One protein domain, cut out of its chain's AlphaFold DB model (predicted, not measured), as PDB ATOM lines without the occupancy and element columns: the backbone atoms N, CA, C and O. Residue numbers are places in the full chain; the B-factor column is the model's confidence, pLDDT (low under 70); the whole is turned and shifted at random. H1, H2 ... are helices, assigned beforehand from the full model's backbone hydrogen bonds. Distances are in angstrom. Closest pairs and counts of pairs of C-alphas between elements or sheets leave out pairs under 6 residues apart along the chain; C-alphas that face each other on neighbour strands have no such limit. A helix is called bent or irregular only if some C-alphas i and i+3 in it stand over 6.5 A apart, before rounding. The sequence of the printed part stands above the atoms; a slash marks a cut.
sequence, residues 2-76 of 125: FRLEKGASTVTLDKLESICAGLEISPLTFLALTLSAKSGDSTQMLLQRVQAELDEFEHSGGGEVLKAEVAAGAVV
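AT A GLANCE: This is residues 2 to 76 of the 125 residues of the protein "Cro/CI family transcriptional regulator" of Pseudomonas syringae pv. pisi str. 1704B (UniProt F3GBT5). The model is an open, horseshoe-like arch of helices with an empty middle: H3 makes one leg, the long H4 spans across from its end, and H5 folds back as the other leg, well away from H3. H2 crosses the foot of H3, and the short H1 lies beyond H2 without touching any helix, while a small turned-back tail follows H5. The printed part has 75 residues with five named helices, H1 to H5 in order along the chain, and no named strand; the class is all helix. The whole is loose, with a radius of gyration of the C-alphas of 15.8 A, and its C-alphas span 41 by 31 by 23 A.

IN THESE COORDINATES: H1 is residues 2 to 5, beginning at C-alpha 2 at (260.016, 341.988, 147.803). H2 is residues 13 to 22 and measures 14.5 A from first to last C-alpha. H3, residues 27 to 39, measures 18.1 A. H4, residues 43 to 59, is the longest helix, 24.3 A from C-alpha 43 at (236.236, 354.541, 139.570) to C-alpha 59. H5, residues 62 to 69, measures 10.6 A and ends at C-alpha 69 at (256.772, 361.833, 118.077). No helix is bent or irregular.

HOW THE PARTS SIT: H1 and H2 are apart, joined by a short link of 7 residues. H2 touches H3, which touches it with residues 27 to 30 alone; the closest C-alphas, those of Cys 20 and Pro 27, are 5.7 A apart. The lines of H2 and H3 are about perpendicular, at 86 degrees. Residues 32 to 36 of H3 touch residues 43 to 47 of H4, with the C-alphas of Ser 36 and Thr 43 closest at 5.7 A. H3 and H4 run opposite ways at a steep tilt of 64 degrees. H4 and H5 are close but not clearly touching, their closest C-alphas being those of Phe 57 and Gly 63 at 7.4 A. Their lines are only just about perpendicular, at 70.2 degrees. H3 and H5 are apart, and so are H2 and H5. In H2, H3, H4 and H5 every O i to N i+4 pair is within hydrogen-bond range; H1 is too short for such a pair, and its one O i to N i+3 pair is not within range.

THE WHOLE: The two C-alphas farthest apart, those of Phe 2 and His 59, are 42.8 A from each other. The printed part has no cut and no long link; the links from H2 to H3, H3 to H4 and H4 to H5 are tight. Residues 5 to 10, 55 to 61 and 69 to 74 stand free, and residues 70 to 71 pair antiparallel with residues 74 to 75. The mean pLDDT of the printed part is 87.6, with residues 71 to 76 under 70.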
ATOM      1  N   PHE A   2     259.605 341.552 146.458       72.19
ATOM      2  CA  PHE A   2     260.016 341.988 147.803       72.19
ATOM      3  C   PHE A   2     260.492 343.447 147.981       72.19
ATOM      4  O   PHE A   2     260.127 344.098 148.953       72.19
ATOM      5  N   ARG A   3     261.307 344.001 147.069       77.00
ATOM      6  CA  ARG A   3     261.755 345.407 147.176       77.00
ATOM      7  C   ARG A   3     260.649 346.428 146.891       77.00
ATOM      8  O   ARG A   3     260.647 347.475 147.526       77.00
ATOM      9  N   LEU A   4     259.727 346.113 145.978       74.19
ATOM     10  CA  LEU A   4     258.577 346.967 145.658       74.19
ATOM     11  C   LEU A   4     257.587 346.990 146.817       74.19
ATOM     12  O   LEU A   4     257.176 348.062 147.234       74.19
ATOM     13  N   GLU A   5     257.286 345.823 147.388       72.12
ATOM     14  CA  GLU A   5     256.424 345.702 148.575       72.12
ATOM     15  C   GLU A   5     256.976 346.488 149.771       72.12
ATOM     16  O   GLU A   5     256.221 347.045 150.559       72.12
ATOM     17  N   LYS A   6     258.308 346.586 149.876       78.69
ATOM     18  CA  LYS A   6     259.000 347.382 150.896       78.69
ATOM     19  C   LYS A   6     259.162 348.866 150.550       78.69
ATOM     20  O   LYS A   6     259.816 349.579 151.305       78.69
ATOM     21  N   GLY A   7     258.664 349.328 149.402       72.25
ATOM     22  CA  GLY A   7     258.860 350.705 148.934       72.25
ATOM     23  C   GLY A   7     260.324 351.074 148.645       72.25
ATOM     24  O   GLY A   7     260.656 352.247 148.525       72.25
ATOM     25  N   ALA A   8     261.219 350.088 148.523       71.38
ATOM     26  CA  ALA A   8     262.664 350.274 148.360       71.38
ATOM     27  C   ALA A   8     263.114 350.349 146.883       71.38
ATOM     28  O   ALA A   8     264.304 350.195 146.575       71.38
ATOM     29  N   SER A   9     262.162 350.498 145.959       75.62
ATOM     30  CA  SER A   9     262.381 350.672 144.521       75.62
ATOM     31  C   SER A   9     261.145 351.287 143.866       75.62
ATOM     32  O   SER A   9     260.028 350.904 144.207       75.62
ATOM     33  N   THR A  10     261.347 352.164 142.886       79.06
ATOM     34  CA  THR A  10     260.279 352.690 142.023       79.06
ATOM     35  C   THR A  10     259.808 351.619 141.036       79.06
ATOM     36  O   THR A  10     260.595 350.764 140.622       79.06
ATOM     37  N   VAL A  11     258.528 351.651 140.654       79.25
ATOM     38  CA  VAL A  11     257.989 350.753 139.623       79.25
ATOM     39  C   VAL A  11     258.367 351.283 138.236       79.25
ATOM     40  O   VAL A  11     258.165 352.460 137.945       79.25
ATOM     41  N   THR A  12     258.943 350.431 137.388       87.56
ATOM     42  CA  THR A  12     259.038 350.705 135.945       87.56
ATOM     43  C   THR A  12     257.722 350.322 135.270       87.56
ATOM     44  O   THR A  12     256.936 349.562 135.846       87.56
ATOM     45  N   LEU A  13     257.484 350.802 134.046       86.56
ATOM     46  CA  LEU A  13     256.307 350.406 133.264       86.56
ATOM     47  C   LEU A  13     256.285 348.891 133.009       86.56
ATOM     48  O   LEU A  13     255.291 348.252 133.336       86.56
ATOM     49  N   ASP A  14     257.409 348.286 132.607       87.94
ATOM     50  CA  ASP A  14     257.503 346.824 132.412       87.94
ATOM     51  C   ASP A  14     257.137 346.038 133.680       87.94
ATOM     52  O   ASP A  14     256.564 344.944 133.653       87.94
ATOM     53  N   LYS A  15     257.487 346.599 134.844       88.56
ATOM     54  CA  LYS A  15     257.210 345.964 136.126       88.56
ATOM     55  C   LYS A  15     255.747 346.095 136.521       88.56
ATOM     56  O   LYS A  15     255.209 345.143 137.087       88.56
ATOM     57  N   LEU A  16     255.123 347.234 136.225       91.31
ATOM     58  CA  LEU A  16     253.684 347.431 136.367       91.31
ATOM     59  C   LEU A  16     252.923 346.436 135.485       91.31
ATOM     60  O   LEU A  16     252.046 345.743 135.993       91.31
ATOM     61  N   GLU A  17     253.304 346.299 134.214       92.69
ATOM     62  CA  GLU A  17     252.700 345.332 133.289       92.69
ATOM     63  C   GLU A  17     252.819 343.899 133.808       92.69
ATOM     64  O   GLU A  17     251.824 343.182 133.874       92.69
ATOM     65  N   SER A  18     254.005 343.506 134.282       92.31
ATOM     66  CA  SER A  18     254.225 342.174 134.866       92.31
ATOM     67  C   SER A  18     253.330 341.897 136.081       92.31
ATOM     68  O   SER A  18     252.886 340.768 136.281       92.31
ATOM     69  N   ILE A  19     253.088 342.906 136.926       91.31
ATOM     70  CA  ILE A  19     252.199 342.778 138.091       91.31
ATOM     71  C   ILE A  19     250.749 342.629 137.627       91.31
ATOM     72  O   ILE A  19     250.051 341.736 138.096       91.31
ATOM     73  N   CYS A  20     250.314 343.472 136.691       95.19
ATOM     74  CA  CYS A  20     248.949 343.462 136.171       95.19
ATOM     75  C   CYS A  20     248.627 342.154 135.435       95.19
ATOM     76  O   CYS A  20     247.548 341.604 135.627       95.19
ATOM     77  N   ALA A  21     249.594 341.601 134.693       94.81
ATOM     78  CA  ALA A  21     249.475 340.296 134.050       94.81
ATOM     79  C   ALA A  21     249.219 339.170 135.064       94.81
ATOM     80  O   ALA A  21     248.348 338.336 134.844       94.81
ATOM     81  N   GLY A  22     249.922 339.174 136.204       94.94
ATOM     82  CA  GLY A  22     249.690 338.202 137.278       94.94
ATOM     83  C   GLY A  22     248.354 338.377 138.012       94.94
ATOM     84  O   GLY A  22     247.908 337.451 138.681       94.94
ATOM     85  N   LEU A  23     247.727 339.549 137.896       94.31
ATOM     86  CA  LEU A  23     246.406 339.860 138.449       94.31
ATOM     87  C   LEU A  23     245.280 339.726 137.410       94.31
ATOM     88  O   LEU A  23     244.131 339.993 137.746       94.31
ATOM     89  N   GLU A  24     245.605 339.354 136.167       96.69
ATOM     90  CA  GLU A  24     244.662 339.233 135.045       96.69
ATOM     91  C   GLU A  24     243.828 340.504 134.788       96.69
ATOM     92  O   GLU A  24     242.674 340.452 134.364       96.69
ATOM     93  N   ILE A  25     244.420 341.676 135.022       96.06
ATOM     94  CA  ILE A  25     243.786 342.977 134.777       96.06
ATOM     95  C   ILE A  25     244.676 343.857 133.908       96.06
ATOM     96  O   ILE A  25     245.893 343.695 133.858       96.06
ATOM     97  N   SER A  26     244.072 344.836 133.235       95.31
ATOM     98  CA  SER A  26     244.847 345.826 132.488       95.31
ATOM     99  C   SER A  26     245.576 346.795 133.438       95.31
ATOM    100  O   SER A  26     245.053 347.105 134.517       95.31
ATOM    101  N   PRO A  27     246.735 347.356 133.039       94.56
ATOM    102  CA  PRO A  27     247.397 348.418 133.798       94.56
ATOM    103  C   PRO A  27     246.495 349.626 134.078       94.56
ATOM    104  O   PRO A  27     246.550 350.197 135.166       94.56
ATOM    105  N   LEU A  28     245.612 349.979 133.138       94.06
ATOM    106  CA  LEU A  28     244.655 351.070 133.317       94.06
ATOM    107  C   LEU A  28     243.636 350.752 134.423       94.06
ATOM    108  O   LEU A  28     243.366 351.598 135.273       94.06
ATOM    109  N   THR A  29     243.127 349.518 134.462       95.19
ATOM    110  CA  THR A  29     242.242 349.042 135.537       95.19
ATOM    111  C   THR A  29     242.942 349.123 136.892       95.19
ATOM    112  O   THR A  29     242.375 349.649 137.849       95.19
ATOM    113  N   PHE A  30     244.188 348.653 136.978       95.19
ATOM    114  CA  PHE A  30     244.967 348.692 138.216       95.19
ATOM    115  C   PHE A  30     245.209 350.127 138.710       95.19
ATOM    116  O   PHE A  30     245.039 350.413 139.899       95.19
ATOM    117  N   LEU A  31     245.555 351.048 137.805       94.12
ATOM    118  CA  LEU A  31     245.724 352.465 138.128       94.12
ATOM    119  C   LEU A  31     244.412 353.097 138.607       94.12
ATOM    120  O   LEU A  31     244.418 353.778 139.631       94.12
ATOM    121  N   ALA A  32     243.289 352.829 137.935       95.12
ATOM    122  CA  ALA A  32     241.981 353.344 138.337       95.12
ATOM    123  C   ALA A  32     241.580 352.871 139.746       95.12
ATOM    124  O   ALA A  32     241.147 353.679 140.567       95.12
ATOM    125  N   LEU A  33     241.781 351.585 140.056       94.75
ATOM    126  CA  LEU A  33     241.520 351.021 141.387       94.75
ATOM    127  C   LEU A  33     242.431 351.636 142.456       94.75
ATOM    128  O   LEU A  33     241.967 351.999 143.534       94.75
ATOM    129  N   THR A  34     243.718 351.796 142.147       93.62
ATOM    130  CA  THR A  34     244.696 352.378 143.078       93.62
ATOM    131  C   THR A  34     244.383 353.844 143.379       93.62
ATOM    132  O   THR A  34     244.460 354.273 144.531       93.62
ATOM    133  N   LEU A  35     244.015 354.622 142.358       94.56
ATOM    134  CA  LEU A  35     243.636 356.024 142.515       94.56
ATOM    135  C   LEU A  35     242.327 356.161 143.289       94.56
ATOM    136  O   LEU A  35     242.286 356.950 144.225       94.56
ATOM    137  N   SER A  36     241.322 355.341 142.973       95.44
ATOM    138  CA  SER A  36     240.050 355.296 143.704       95.44
ATOM    139  C   SER A  36     240.269 354.995 145.190       95.44
ATOM    140  O   SER A  36     239.767 355.713 146.050       95.44
ATOM    141  N   ALA A  37     241.112 354.008 145.510       94.44
ATOM    142  CA  ALA A  37     241.456 353.677 146.890       94.44
ATOM    143  C   ALA A  37     242.211 354.808 147.615       94.44
ATOM    144  O   ALA A  37     242.071 354.963 148.827       94.44
ATOM    145  N   LYS A  38     243.018 355.595 146.890       93.25
ATOM    146  CA  LYS A  38     243.816 356.688 147.461       93.25
ATOM    147  C   LYS A  38     243.011 357.971 147.667       93.25
ATOM    148  O   LYS A  38     243.210 358.632 148.683       93.25
ATOM    149  N   SER A  39     242.183 358.369 146.701       91.56
ATOM    150  CA  SER A  39     241.420 359.622 146.761       91.56
ATOM    151  C   SER A  39     240.054 359.463 147.430       91.56
ATOM    152  O   SER A  39     239.512 360.445 147.925       91.56
ATOM    153  N   GLY A  40     239.514 358.240 147.479       91.75
ATOM    154  CA  GLY A  40     238.142 357.969 147.910       91.75
ATOM    155  C   GLY A  40     237.099 358.205 146.812       91.75
ATOM    156  O   GLY A  40     235.915 357.958 147.043       91.75
ATOM    157  N   ASP A  41     237.514 358.645 145.621       93.94
ATOM    158  CA  ASP A  41     236.615 358.833 144.484       93.94
ATOM    159  C   ASP A  41     236.185 357.487 143.901       93.94
ATOM    160  O   ASP A  41     236.930 356.503 143.929       93.94
ATOM    161  N   SER A  42     234.996 357.438 143.300       95.69
ATOM    162  CA  SER A  42     234.572 356.248 142.566       95.69
ATOM    163  C   SER A  42     235.380 356.086 141.277       95.69
ATOM    164  O   SER A  42     235.742 357.058 140.610       95.69
ATOM    165  N   THR A  43     235.605 354.838 140.864       94.06
ATOM    166  CA  THR A  43     236.236 354.541 139.570       94.06
ATOM    167  C   THR A  43     235.470 355.162 138.400       94.06
ATOM    168  O   THR A  43     236.083 355.595 137.432       94.06
ATOM    169  N   GLN A  44     234.143 355.282 138.503       95.38
ATOM    170  CA  GLN A  44     233.320 355.929 137.483       95.38
ATOM    171  C   GLN A  44     233.611 357.428 137.351       95.38
ATOM    172  O   GLN A  44     233.715 357.924 136.230       95.38
ATOM    173  N   MET A  45     233.794 358.141 138.467       95.50
ATOM    174  CA  MET A  45     234.180 359.555 138.445       95.50
ATOM    175  C   MET A  45     235.569 359.737 137.821       95.50
ATOM    176  O   MET A  45     235.766 360.623 136.992       95.50
ATOM    177  N   LEU A  46     236.520 358.862 138.166       95.81
ATOM    178  CA  LEU A  46     237.864 358.887 137.583       95.81
ATOM    179  C   LEU A  46     237.835 358.657 136.068       95.81
ATOM    180  O   LEU A  46     238.513 359.370 135.335       95.81
ATOM    181  N   LEU A  47     237.025 357.711 135.584       95.69
ATOM    182  CA  LEU A  47     236.882 357.454 134.149       95.69
ATOM    183  C   LEU A  47     236.251 358.635 133.400       95.69
ATOM    184  O   LEU A  47     236.708 358.970 132.312       95.69
ATOM    185  N   GLN A  48     235.247 359.298 133.983       96.56
ATOM    186  CA  GLN A  48     234.661 360.511 133.396       96.56
ATOM    187  C   GLN A  48     235.687 361.637 133.280       96.56
ATOM    188  O   GLN A  48     235.750 362.318 132.261       96.56
ATOM    189  N   ARG A  49     236.515 361.808 134.314       95.19
ATOM    190  CA  ARG A  49     237.599 362.785 134.298       95.19
ATOM    191  C   ARG A  49     238.633 362.465 133.220       95.19
ATOM    192  O   ARG A  49     238.993 363.360 132.466       95.19
ATOM    193  N   VAL A  50     239.068 361.209 133.123       95.69
ATOM    194  CA  VAL A  50     240.005 360.771 132.079       95.69
ATOM    195  C   VAL A  50     239.430 361.035 130.691       95.69
ATOM    196  O   VAL A  50     240.153 361.519 129.829       95.69
ATOM    197  N   GLN A  51     238.137 360.776 130.472       96.75
ATOM    198  CA  GLN A  51     237.504 361.077 129.189       96.75
ATOM    199  C   GLN A  51     237.566 362.574 128.862       96.75
ATOM    200  O   GLN A  51     237.976 362.928 127.765       96.75
ATOM    201  N   ALA A  52     237.235 363.448 129.816       97.31
ATOM    202  CA  ALA A  52     237.312 364.893 129.605       97.31
ATOM    203  C   ALA A  52     238.748 365.371 129.313       97.31
ATOM    204  O   ALA A  52     238.951 366.206 128.436       97.31
ATOM    205  N   GLU A  53     239.745 364.824 130.016       96.38
ATOM    206  CA  GLU A  53     241.165 365.126 129.784       96.38
ATOM    207  C   GLU A  53     241.637 364.638 128.399       96.38
ATOM    208  O   GLU A  53     242.398 365.335 127.729       96.38
ATOM    209  N   LEU A  54     241.171 363.469 127.942       95.75
ATOM    210  CA  LEU A  54     241.447 362.955 126.595       95.75
ATOM    211  C   LEU A  54     240.800 363.824 125.518       95.75
ATOM    212  O   LEU A  54     241.470 364.182 124.552       95.75
ATOM    213  N   ASP A  55     239.536 364.205 125.710       96.75
ATOM    214  CA  ASP A  55     238.833 365.089 124.787       96.75
ATOM    215  C   ASP A  55     239.593 366.421 124.671       96.75
ATOM    216  O   ASP A  55     239.902 366.858 123.566       96.75
ATOM    217  N   GLU A  56     239.970 367.054 125.785       96.44
ATOM    218  CA  GLU A  56     240.745 368.304 125.779       96.44
ATOM    219  C   GLU A  56     242.109 368.147 125.088       96.44
ATOM    220  O   GLU A  56     242.524 369.016 124.308       96.44
ATOM    221  N   PHE A  57     242.795 367.029 125.331       93.12
ATOM    222  CA  PHE A  57     244.067 366.714 124.687       93.12
ATOM    223  C   PHE A  57     243.922 366.606 123.164       93.12
ATOM    224  O   PHE A  57     244.724 367.184 122.427       93.12
ATOM    225  N   GLU A  58     242.887 365.920 122.680       93.50
ATOM    226  CA  GLU A  58     242.591 365.805 121.250       93.50
ATOM    227  C   GLU A  58     242.203 367.154 120.635       93.50
ATOM    228  O   GLU A  58     242.759 367.540 119.607       93.50
ATOM    229  N   HIS A  59     241.326 367.922 121.290       93.88
ATOM    230  CA  HIS A  59     240.924 369.257 120.827       93.88
ATOM    231  C   HIS A  59     242.110 370.227 120.727       93.88
ATOM    232  O   HIS A  59     242.107 371.131 119.891       93.88
ATOM    233  N   SER A  60     243.140 370.028 121.550       92.69
ATOM    234  CA  SER A  60     244.369 370.826 121.544       92.69
ATOM    235  C   SER A  60     245.390 370.384 120.483       92.69
ATOM    236  O   SER A  60     246.503 370.911 120.450       92.69
ATOM    237  N   GLY A  61     245.050 369.416 119.625       90.62
ATOM    238  CA  GLY A  61     245.953 368.856 118.612       90.62
ATOM    239  C   GLY A  61     246.991 367.879 119.178       90.62
ATOM    240  O   GLY A  61     248.028 367.617 118.559       90.62
ATOM    241  N   GLY A  62     246.762 367.354 120.387       88.50
ATOM    242  CA  GLY A  62     247.685 366.443 121.060       88.50
ATOM    243  C   GLY A  62     247.889 365.130 120.301       88.50
ATOM    244  O   GLY A  62     248.985 364.569 120.320       88.50
ATOM    245  N   GLY A  63     246.870 364.667 119.569       85.06
ATOM    246  CA  GLY A  63     246.955 363.464 118.742       85.06
ATOM    247  C   GLY A  63     247.958 363.601 117.593       85.06
ATOM    248  O   GLY A  63     248.730 362.681 117.325       85.06
ATOM    249  N   GLU A  64     247.990 364.754 116.928       84.06
ATOM    250  CA  GLU A  64     248.936 365.078 115.860       84.06
ATOM    251  C   GLU A  64     250.360 365.171 116.405       84.06
ATOM    252  O   GLU A  64     251.284 364.614 115.811       84.06
ATOM    253  N   VAL A  65     250.531 365.816 117.564       83.75
ATOM    254  CA  VAL A  65     251.822 365.897 118.263       83.75
ATOM    255  C   VAL A  65     252.321 364.502 118.635       83.75
ATOM    256  O   VAL A  65     253.474 364.167 118.370       83.75
ATOM    257  N   LEU A  66     251.453 363.654 119.188       82.44
ATOM    258  CA  LEU A  66     251.820 362.297 119.581       82.44
ATOM    259  C   LEU A  66     252.201 361.435 118.369       82.44
ATOM    260  O   LEU A  66     253.197 360.717 118.416       82.44
ATOM    261  N   LYS A  67     251.459 361.544 117.258       81.50
ATOM    262  CA  LYS A  67     251.796 360.876 115.987       81.50
ATOM    263  C   LYS A  67     253.118 361.371 115.400       81.50
ATOM    264  O   LYS A  67     253.834 360.588 114.787       81.50
ATOM    265  N   ALA A  68     253.454 362.648 115.571       77.12
ATOM    266  CA  ALA A  68     254.726 363.194 115.103       77.12
ATOM    267  C   ALA A  68     255.923 362.664 115.911       77.12
ATOM    268  O   ALA A  68     257.005 362.482 115.355       77.12
ATOM    269  N   GLU A  69     255.733 362.388 117.201       74.94
ATOM    270  CA  GLU A  69     256.772 361.833 118.077       74.94
ATOM    271  C   GLU A  69     256.856 360.292 117.998       74.94
ATOM    272  O   GLU A  69     257.835 359.713 118.465       74.94
ATOM    273  N   VAL A  70     255.879 359.613 117.378       71.69
ATOM    274  CA  VAL A  70     255.845 358.148 117.212       71.69
ATOM    275  C   VAL A  70     255.650 357.777 115.739       71.69
ATOM    276  O   VAL A  70     254.529 357.728 115.235       71.69
ATOM    277  N   ALA A  71     256.742 357.448 115.046       66.56
ATOM    278  CA  ALA A  71     256.705 356.992 113.658       66.56
ATOM    279  C   ALA A  71     256.920 355.473 113.584       66.56
ATOM    280  O   ALA A  71     257.877 354.940 114.139       66.56
ATOM    281  N   ALA A  72     256.030 354.769 112.876       60.38
ATOM    282  CA  ALA A  72     256.141 353.330 112.602       60.38
ATOM    283  C   ALA A  72     256.356 352.437 113.851       60.38
ATOM    284  O   ALA A  72     257.046 351.423 113.785       60.38
ATOM    285  N   GLY A  73     255.751 352.802 114.989       61.28
ATOM    286  CA  GLY A  73     255.818 352.016 116.228       61.28
ATOM    287  C   GLY A  73     257.076 352.240 117.071       61.28
ATOM    288  O   GLY A  73     257.246 351.564 118.082       61.28
ATOM    289  N   ALA A  74     257.929 353.196 116.698       65.38
ATOM    290  CA  ALA A  74     259.059 353.642 117.499       65.38
ATOM    291  C   ALA A  74     258.942 355.140 117.806       65.38
ATOM    292  O   ALA A  74     258.417 355.918 117.005       65.38
ATOM    293  N   VAL A  75     259.450 355.550 118.970       69.25
ATOM    294  CA  VAL A  75     259.628 356.973 119.277       69.25
ATOM    295  C   VAL A  75     260.645 357.530 118.287       69.25
ATOM    296  O   VAL A  75     261.726 356.959 118.127       69.25
ATOM    297  N   VAL A  76     260.297 358.617 117.602       68.25
ATOM    298  CA  VAL A  76     261.199 359.282 116.663       68.25
ATOM    299  C   VAL A  76     262.432 359.729 117.441       68.25
ATOM    300  O   VAL A  76     262.345 360.581 118.324       68.25
TER     301      VAL A  76